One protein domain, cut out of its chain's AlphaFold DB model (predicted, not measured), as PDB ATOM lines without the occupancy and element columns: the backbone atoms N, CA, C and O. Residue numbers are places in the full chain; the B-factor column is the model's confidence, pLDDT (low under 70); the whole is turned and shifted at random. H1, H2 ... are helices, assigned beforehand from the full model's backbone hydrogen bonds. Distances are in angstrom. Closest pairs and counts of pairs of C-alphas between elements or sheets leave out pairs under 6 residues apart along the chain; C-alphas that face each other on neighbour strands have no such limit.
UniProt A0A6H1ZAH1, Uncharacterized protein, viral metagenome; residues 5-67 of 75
ATOM      1  N   PRO A   5     118.390 113.744 106.545       84.50
ATOM      2  CA  PRO A   5     117.247 113.018 105.975       84.50
ATOM      3  C   PRO A   5     117.057 111.615 106.566       84.50
ATOM      4  O   PRO A   5     115.923 111.172 106.722       84.50
ATOM      5  N   GLU A   6     118.142 110.931 106.941       83.81
ATOM      6  CA  GLU A   6     118.073 109.617 107.591       83.81
ATOM      7  C   GLU A   6     117.421 109.722 108.975       83.81
ATOM      8  O   GLU A   6     116.574 108.898 109.308       83.81
ATOM      9  N   LEU A   7     117.761 110.758 109.748       84.56
ATOM     10  CA  LEU A   7     117.144 111.030 111.050       84.56
ATOM     11  C   LEU A   7     115.663 111.401 110.915       84.56
ATOM     12  O   LEU A   7     114.839 110.877 111.650       84.56
ATOM     13  N   ILE A   8     115.300 112.241 109.942       86.44
ATOM     14  CA  ILE A   8     113.891 112.594 109.698       86.44
ATOM     15  C   ILE A   8     113.075 111.343 109.357       86.44
ATOM     16  O   ILE A   8     111.981 111.156 109.884       86.44
ATOM     17  N   GLN A   9     113.615 110.451 108.525       85.75
ATOM     18  CA  GLN A   9     112.947 109.195 108.198       85.75
ATOM     19  C   GLN A   9     112.739 108.315 109.443       85.75
ATOM     20  O   GLN A   9     111.664 107.745 109.607       85.75
ATOM     21  N   MET A  10     113.729 108.240 110.338       85.56
ATOM     22  CA  MET A  10     113.597 107.527 111.615       85.56
ATOM     23  C   MET A  10     112.537 108.156 112.523       85.56
ATOM     24  O   MET A  10     111.754 107.428 113.127       85.56
ATOM     25  N   CYS A  11     112.489 109.488 112.603       87.31
ATOM     26  CA  CYS A  11     111.458 110.198 113.353       87.31
ATOM     27  C   CYS A  11     110.063 109.881 112.815       87.31
ATOM     28  O   CYS A  11     109.183 109.552 113.600       87.31
ATOM     29  N   LEU A  12     109.870 109.877 111.492       86.31
ATOM     30  CA  LEU A  12     108.590 109.502 110.879       86.31
ATOM     31  C   LEU A  12     108.177 108.057 111.204       86.31
ATOM     32  O   LEU A  12     107.010 107.803 111.477       86.31
ATOM     33  N   GLU A  13     109.112 107.102 111.212       83.75
ATOM     34  CA  GLU A  13     108.811 105.710 111.597       83.75
ATOM     35  C   GLU A  13     108.473 105.548 113.085       83.75
ATOM     36  O   GLU A  13     107.712 104.659 113.486       83.75
ATOM     37  N   LEU A  14     109.079 106.387 113.921       81.31
ATOM     38  CA  LEU A  14     108.859 106.392 115.360       81.31
ATOM     39  C   LEU A  14     107.691 107.284 115.786       81.31
ATOM     40  O   LEU A  14     107.338 107.251 116.961       81.31
ATOM     41  N   ASP A  15     107.048 107.974 114.840       84.25
ATOM     42  CA  ASP A  15     105.986 108.955 115.092       84.25
ATOM     43  C   ASP A  15     106.465 110.100 116.011       84.25
ATOM     44  O   ASP A  15     105.779 110.538 116.929       84.25
ATOM     45  N   ILE A  16     107.703 110.554 115.789       85.81
ATOM     46  CA  ILE A  16     108.355 111.639 116.530       85.81
ATOM     47  C   ILE A  16     108.194 112.938 115.749       85.81
ATOM     48  O   ILE A  16     108.522 113.005 114.558       85.81
ATOM     49  N   ASP A  17     107.770 113.991 116.444       87.31
ATOM     50  CA  ASP A  17     107.769 115.335 115.883       87.31
ATOM     51  C   ASP A  17     109.213 115.832 115.719       87.31
ATOM     52  O   ASP A  17     109.953 116.019 116.683       87.31
ATOM     53  N   TRP A  18     109.641 115.974 114.468       84.56
ATOM     54  CA  TRP A  18     110.991 116.401 114.099       84.56
ATOM     55  C   TRP A  18     111.065 117.900 113.774       84.56
ATOM     56  O   TRP A  18     112.127 118.400 113.382       84.56
ATOM     57  N   CYS A  19     109.948 118.627 113.881       83.56
ATOM     58  CA  CYS A  19     109.851 120.001 113.416       83.56
ATOM     59  C   CYS A  19     110.630 120.943 114.342       83.56
ATOM     60  O   CYS A  19     110.394 121.014 115.542       83.56
ATOM     61  N   GLY A  20     111.583 121.688 113.776       85.19
ATOM     62  CA  GLY A  20     112.424 122.621 114.536       85.19
ATOM     63  C   GLY A  20     113.578 121.975 115.310       85.19
ATOM     64  O   GLY A  20     114.411 122.708 115.833       85.19
ATOM     65  N   LEU A  21     113.689 120.642 115.323       86.50
ATOM     66  CA  LEU A  21     114.770 119.947 116.017       86.50
ATOM     67  C   LEU A  21     116.092 119.992 115.234       86.50
ATOM     68  O   LEU A  21     116.158 119.841 114.002       86.50
ATOM     69  N   SER A  22     117.179 120.168 115.977       88.06
ATOM     70  CA  SER A  22     118.548 120.037 115.481       88.06
ATOM     71  C   SER A  22     118.912 118.568 115.247       88.06
ATOM     72  O   SER A  22     118.304 117.664 115.804       88.06
ATOM     73  N   ILE A  23     119.958 118.297 114.459       85.31
ATOM     74  CA  ILE A  23     120.442 116.922 114.205       85.31
ATOM     75  C   ILE A  23     120.718 116.171 115.519       85.31
ATOM     76  O   ILE A  23     120.385 114.994 115.638       85.31
ATOM     77  N   GLN A  24     121.294 116.853 116.512       85.50
ATOM     78  CA  GLN A  24     121.542 116.284 117.838       85.50
ATOM     79  C   GLN A  24     120.241 115.962 118.583       85.50
ATOM     80  O   GLN A  24     120.094 114.852 119.081       85.50
ATOM     81  N   GLU A  25     119.271 116.875 118.581       88.62
ATOM     82  CA  GLU A  25     117.979 116.666 119.245       88.62
ATOM     83  C   GLU A  25     117.172 115.543 118.586       88.62
ATOM     84  O   GLU A  25     116.628 114.691 119.279       88.62
ATOM     85  N   LEU A  26     117.172 115.467 117.249       87.31
ATOM     86  CA  LEU A  26     116.568 114.353 116.509       87.31
ATOM     87  C   LEU A  26     117.162 113.016 116.954       87.31
ATOM     88  O   LEU A  26     116.439 112.063 117.224       87.31
ATOM     89  N   THR A  27     118.490 112.960 117.056       85.44
ATOM     90  CA  THR A  27     119.237 111.772 117.493       85.44
ATOM     91  C   THR A  27     118.828 111.360 118.914       85.44
ATOM     92  O   THR A  27     118.601 110.176 119.169       85.44
ATOM     93  N   GLU A  28     118.693 112.319 119.835       87.06
ATOM     94  CA  GLU A  28     118.262 112.064 121.213       87.06
ATOM     95  C   GLU A  28     116.801 111.620 121.325       87.06
ATOM     96  O   GLU A  28     116.513 110.680 122.066       87.06
ATOM     97  N   GLU A  29     115.883 112.242 120.589       88.38
ATOM     98  CA  GLU A  29     114.465 111.869 120.612       88.38
ATOM     99  C   GLU A  29     114.246 110.484 120.001       88.38
ATOM    100  O   GLU A  29     113.584 109.641 120.610       88.38
ATOM    101  N   ILE A  30     114.900 110.185 118.869       86.00
ATOM    102  CA  ILE A  30     114.922 108.836 118.280       86.00
ATOM    103  C   ILE A  30     115.393 107.822 119.315       86.00
ATOM    104  O   ILE A  30     114.792 106.758 119.453       86.00
ATOM    105  N   ARG A  31     116.452 108.140 120.062       81.94
ATOM    106  CA  ARG A  31     116.978 107.261 121.106       81.94
ATOM    107  C   ARG A  31     115.980 107.066 122.245       81.94
ATOM    108  O   ARG A  31     115.791 105.929 122.664       81.94
ATOM    109  N   LYS A  32     115.376 108.132 122.773       85.12
ATOM    110  CA  LYS A  32     114.400 108.033 123.870       85.12
ATOM    111  C   LYS A  32     113.191 107.207 123.464       85.12
ATOM    112  O   LYS A  32     112.798 106.306 124.200       85.12
ATOM    113  N   GLU A  33     112.626 107.486 122.296       85.88
ATOM    114  CA  GLU A  33     111.458 106.762 121.804       85.88
ATOM    115  C   GLU A  33     111.817 105.310 121.474       85.88
ATOM    116  O   GLU A  33     111.055 104.391 121.773       85.88
ATOM    117  N   ALA A  34     113.022 105.073 120.947       80.31
ATOM    118  CA  ALA A  34     113.548 103.730 120.775       80.31
ATOM    119  C   ALA A  34     113.730 103.004 122.112       80.31
ATOM    120  O   ALA A  34     113.346 101.851 122.194       80.31
ATOM    121  N   ASP A  35     114.250 103.626 123.170       79.06
ATOM    122  CA  ASP A  35     114.383 102.986 124.488       79.06
ATOM    123  C   ASP A  35     113.011 102.711 125.129       79.06
ATOM    124  O   ASP A  35     112.791 101.666 125.746       79.06
ATOM    125  N   ARG A  36     112.042 103.604 124.892       81.12
ATOM    126  CA  ARG A  36     110.655 103.465 125.345       81.12
ATOM    127  C   ARG A  36     109.915 102.330 124.631       81.12
ATOM    128  O   ARG A  36     109.215 101.557 125.284       81.12
ATOM    129  N   ARG A  37     110.060 102.214 123.305       77.00
ATOM    130  CA  ARG A  37     109.461 101.135 122.493       77.00
ATOM    131  C   ARG A  37     110.234  99.825 122.603       77.00
ATOM    132  O   ARG A  37     109.640  98.749 122.548       77.00
ATOM    133  N   PHE A  38     111.550  99.906 122.736       74.19
ATOM    134  CA  PHE A  38     112.469  98.781 122.699       74.19
ATOM    135  C   PHE A  38     113.226  98.681 124.011       74.19
ATOM    136  O   PHE A  38     114.250  99.316 124.250       74.19
ATOM    137  N   ASN A  39     112.737  97.791 124.860       67.75
ATOM    138  CA  ASN A  39     113.413  97.482 126.100       67.75
ATOM    139  C   ASN A  39     114.735  96.759 125.789       67.75
ATOM    140  O   ASN A  39     114.702  95.662 125.242       67.75
ATOM    141  N   LYS A  40     115.888  97.324 126.175       63.84
ATOM    142  CA  LYS A  40     117.223  96.718 125.960       63.84
ATOM    143  C   LYS A  40     117.362  95.284 126.480       63.84
ATOM    144  O   LYS A  40     118.232  94.549 126.023       63.84
ATOM    145  N   ARG A  41     116.517  94.872 127.434       63.81
ATOM    146  CA  ARG A  41     116.464  93.486 127.932       63.81
ATOM    147  C   ARG A  41     115.856  92.499 126.943       63.81
ATOM    148  O   ARG A  41     116.120  91.305 127.056       63.81
ATOM    149  N   TYR A  42     115.040  92.976 126.008       63.06
ATOM    150  CA  TYR A  42     114.355  92.142 125.039       63.06
ATOM    151  C   TYR A  42     114.862  92.428 123.628       63.06
ATOM    152  O   TYR A  42     115.019  93.579 123.227       63.06
ATOM    153  N   PRO A  43     115.117  91.372 122.846       62.41
ATOM    154  CA  PRO A  43     115.586  91.536 121.490       62.41
ATOM    155  C   PRO A  43     114.519  92.220 120.643       62.41
ATOM    156  O   PRO A  43     113.360  91.799 120.611       62.41
ATOM    157  N   ILE A  44     114.929  93.267 119.935       70.31
ATOM    158  CA  ILE A  44     114.003  94.059 119.134       70.31
ATOM    159  C   ILE A  44     113.617  93.274 117.888       70.31
ATOM    160  O   ILE A  44     114.494  92.814 117.151       70.31
ATOM    161  N   SER A  45     112.312  93.164 117.621       66.94
ATOM    162  CA  SER A  45     111.851  92.644 116.340       66.94
ATOM    163  C   SER A  45     112.119  93.683 115.263       66.94
ATOM    164  O   SER A  45     111.480  94.731 115.197       66.94
ATOM    165  N   THR A  46     113.074  93.384 114.393       67.06
ATOM    166  CA  THR A  46     113.479  94.324 113.347       67.06
ATOM    167  C   THR A  46     112.411  94.523 112.274       67.06
ATOM    168  O   THR A  46     112.491  95.472 111.502       67.06
ATOM    169  N   LYS A  47     111.386  93.666 112.231       66.50
ATOM    170  CA  LYS A  47     110.424  93.526 111.131       66.50
ATOM    171  C   LYS A  47     109.735  94.829 110.706       66.50
ATOM    172  O   LYS A  47     109.489  94.993 109.517       66.50
ATOM    173  N   ASN A  48     109.500  95.742 111.648       67.50
ATOM    174  CA  ASN A  48     108.825  97.021 111.401       67.50
ATOM    175  C   ASN A  48     109.779  98.228 111.390       67.50
ATOM    176  O   ASN A  48     109.311  99.355 111.330       67.50
ATOM    177  N   LEU A  49     111.095  98.005 111.474       74.62
ATOM    178  CA  LEU A  49     112.101  99.067 111.446       74.62
ATOM    179  C   LEU A  49     112.763  99.129 110.074       74.62
ATOM    180  O   LEU A  49     113.213  98.092 109.564       74.62
ATOM    181  N   SER A  50     112.913 100.328 109.515       78.25
ATOM    182  CA  SER A  50     113.730 100.547 108.327       78.25
ATOM    183  C   SER A  50     115.186 100.172 108.579       78.25
ATOM    184  O   SER A  50     115.704 100.208 109.700       78.25
ATOM    185  N   LYS A  51     115.891  99.839 107.495       77.69
ATOM    186  CA  LYS A  51     117.328  99.526 107.519       77.69
ATOM    187  C   LYS A  51     118.149 100.648 108.159       77.69
ATOM    188  O   LYS A  51     119.148 100.361 108.814       77.69
ATOM    189  N   THR A  52     117.721 101.895 107.988       81.81
ATOM    190  CA  THR A  52     118.385 103.086 108.523       81.81
ATOM    191  C   THR A  52     118.290 103.130 110.046       81.81
ATOM    192  O   THR A  52     119.319 103.183 110.716       81.81
ATOM    193  N   LEU A  53     117.077 103.008 110.601       79.88
ATOM    194  CA  LEU A  53     116.847 102.962 112.046       79.88
ATOM    195  C   LEU A  53     117.564 101.770 112.689       79.88
ATOM    196  O   LEU A  53     118.191 101.900 113.736       79.88
ATOM    197  N   ARG A  54     117.545 100.613 112.014       78.31
ATOM    198  CA  ARG A  54     118.281  99.425 112.455       78.31
ATOM    199  C   ARG A  54     119.784  99.693 112.571       78.31
ATOM    200  O   ARG A  54     120.380  99.443 113.614       78.31
ATOM    201  N   LYS A  55     120.387 100.239 111.510       78.75
ATOM    202  CA  LYS A  55     121.805 100.625 111.494       78.75
ATOM    203  C   LYS A  55     122.129 101.620 112.593       78.75
ATOM    204  O   LYS A  55     123.143 101.460 113.254       78.75
ATOM    205  N   PHE A  56     121.280 102.619 112.783       80.94
ATOM    206  CA  PHE A  56     121.481 103.650 113.788       80.94
ATOM    207  C   PHE A  56     121.480 103.074 115.208       80.94
ATOM    208  O   PHE A  56     122.435 103.272 115.951       80.94
ATOM    209  N   LEU A  57     120.474 102.271 115.559       78.38
ATOM    210  CA  LEU A  57     120.365 101.670 116.891       78.38
ATOM    211  C   LEU A  57     121.490 100.671 117.195       78.38
ATOM    212  O   LEU A  57     121.953 100.604 118.330       78.38
ATOM    213  N   VAL A  58     121.952  99.907 116.201       76.62
ATOM    214  CA  VAL A  58     123.086  98.989 116.395       76.62
ATOM    215  C   VAL A  58     124.409  99.741 116.461       76.62
ATOM    216  O   VAL A  58     125.208  99.490 117.352       76.62
ATOM    217  N   LYS A  59     124.643 100.683 115.546       76.31
ATOM    218  CA  LYS A  59     125.945 101.342 115.403       76.31
ATOM    219  C   LYS A  59     126.210 102.394 116.479       76.31
ATOM    220  O   LYS A  59     127.351 102.534 116.897       76.31
ATOM    221  N   GLU A  60     125.183 103.127 116.906       72.25
ATOM    222  CA  GLU A  60     125.327 104.194 117.906       72.25
ATOM    223  C   GLU A  60     125.050 103.701 119.334       72.25
ATOM    224  O   GLU A  60     125.578 104.269 120.287       72.25
ATOM    225  N   TYR A  61     124.233 102.654 119.507       69.62
ATOM    226  CA  TYR A  61     123.702 102.278 120.825       69.62
ATOM    227  C   TYR A  61     123.793 100.785 121.172       69.62
ATOM    228  O   TYR A  61     123.292 100.400 122.232       69.62
ATOM    229  N   ASP A  62     124.434  99.970 120.328       70.31
ATOM    230  CA  ASP A  62     124.708  98.543 120.563       70.31
ATOM    231  C   ASP A  62     123.448  97.711 120.889       70.31
ATOM    232  O   ASP A  62     123.451  96.796 121.712       70.31
ATOM    233  N   TYR A  63     122.309  98.043 120.270       73.38
ATOM    234  CA  TYR A  63     121.084  97.277 120.494       73.38
ATOM    235  C   TYR A  63     121.172  95.865 119.907       73.38
ATOM    236  O   TYR A  63     121.489  95.668 118.734       73.38
ATOM    237  N   VAL A  64     120.765  94.869 120.698       70.62
ATOM    238  CA  VAL A  64     120.656  93.482 120.233       70.62
ATOM    239  C   VAL A  64     119.358  93.300 119.450       70.62
ATOM    240  O   VAL A  64     118.254  93.254 120.001       70.62
ATOM    241  N   MET A  65     119.493  93.167 118.137       72.44
ATOM    242  CA  MET A  65     118.384  92.909 117.227       72.44
ATOM    243  C   MET A  65     118.255  91.419 116.928       72.44
ATOM    244  O   MET A  65     119.239  90.785 116.544       72.44
ATOM    245  N   LYS A  66     117.041  90.858 117.043       66.44
ATOM    246  CA  LYS A  66     116.766  89.486 116.586       66.44
ATOM    247  C   LYS A  66     115.755  89.468 115.454       66.44
ATOM    248  O   LYS A  66     114.765  90.202 115.447       66.44
ATOM    249  N   ASP A  67     116.014  88.595 114.491       64.38
ATOM    250  CA  ASP A  67     115.034  88.260 113.471       64.38
ATOM    251  C   ASP A  67     113.944  87.343 114.052       64.38
ATOM    252  O   ASP A  67     114.082  86.797 115.151       64.38
TER     253      ASP A  67
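Overview. This is residues 5 to 67 of the 75 residues of an uncharacterized protein of viral metagenome (UniProt A0A6H1ZAH1). Two helices, H2 and the shorter H1, lie side by side and run the same way, and a third, H3, stands about perpendicular to both and bridges from the H1 side toward the H2 side. The length of the model comes from loops at both ends: around Gly 20 in the link between H1 and H2 at one end, and around Tyr 42 in the long link after H2, with the last residues 64 to 67, at the other. The printed part has 63 residues, with three named helices in the order H1, H2, H3 and no named strand, and its class is all helix. It is compact, with a radius of gyration of the C-alphas of 11.0 A, though elongated in outline, with spans of 33 by 19 by 18 A.

Along the chain. H2, the longest helix, holds residues 23 to 37 and measures 20.9 A from first to last C-alpha, from Ile 23 at (120.442, 116.922, 114.205) to Arg 37 at (109.461, 101.135, 122.493). H1 holds residues 5 to 14, 14.2 A long, and begins at C-alpha 5 at (117.247, 113.018, 105.975). H3 holds residues 51 to 61, 15.0 A long, and ends at C-alpha 61 at (123.702, 102.278, 120.825).

Arrangement. H2 touches H1, and their closest C-alphas, those of Ile 30 and Cys 11, are 6.2 A apart. The two run the same way at a shallow tilt of 27 degrees, with centres 10.1 A apart. H1 and H3 only just touch, with 3 pairs of C-alphas within 8 A; the closest are those of Met 10 and Leu 53, 5.6 A apart. Their lines are about perpendicular, at 86 degrees. H2 and H3 are close but not clearly touching: their closest C-alphas, those of Arg 31 and Leu 57, are 7.8 A apart. Their lines are also about perpendicular, at 88 degrees. In H1, H2 and H3 every O i to N i+4 pair is within hydrogen-bond range. Outside the helices, residues 44 to 45 pair with residues 65 to 66 as parallel strands do, in stretches too short to be named.

Size, cuts and confidence. The two C-alphas farthest apart, those of Gly 20 and Asp 67, are 34.5 A apart, and the first and last printed C-alphas, those of Pro 5 and Asp 67, are 26.0 A apart. The printed part has no cut. The link from H1 to H2 is short, with 8 residues, and the link from H2 to H3, residues 38 to 50, is long, with 13. The mean pLDDT of the printed part is 78.6; it is under 70 at residues 39 to 43, 45 to 48, 61, and 66 to 67.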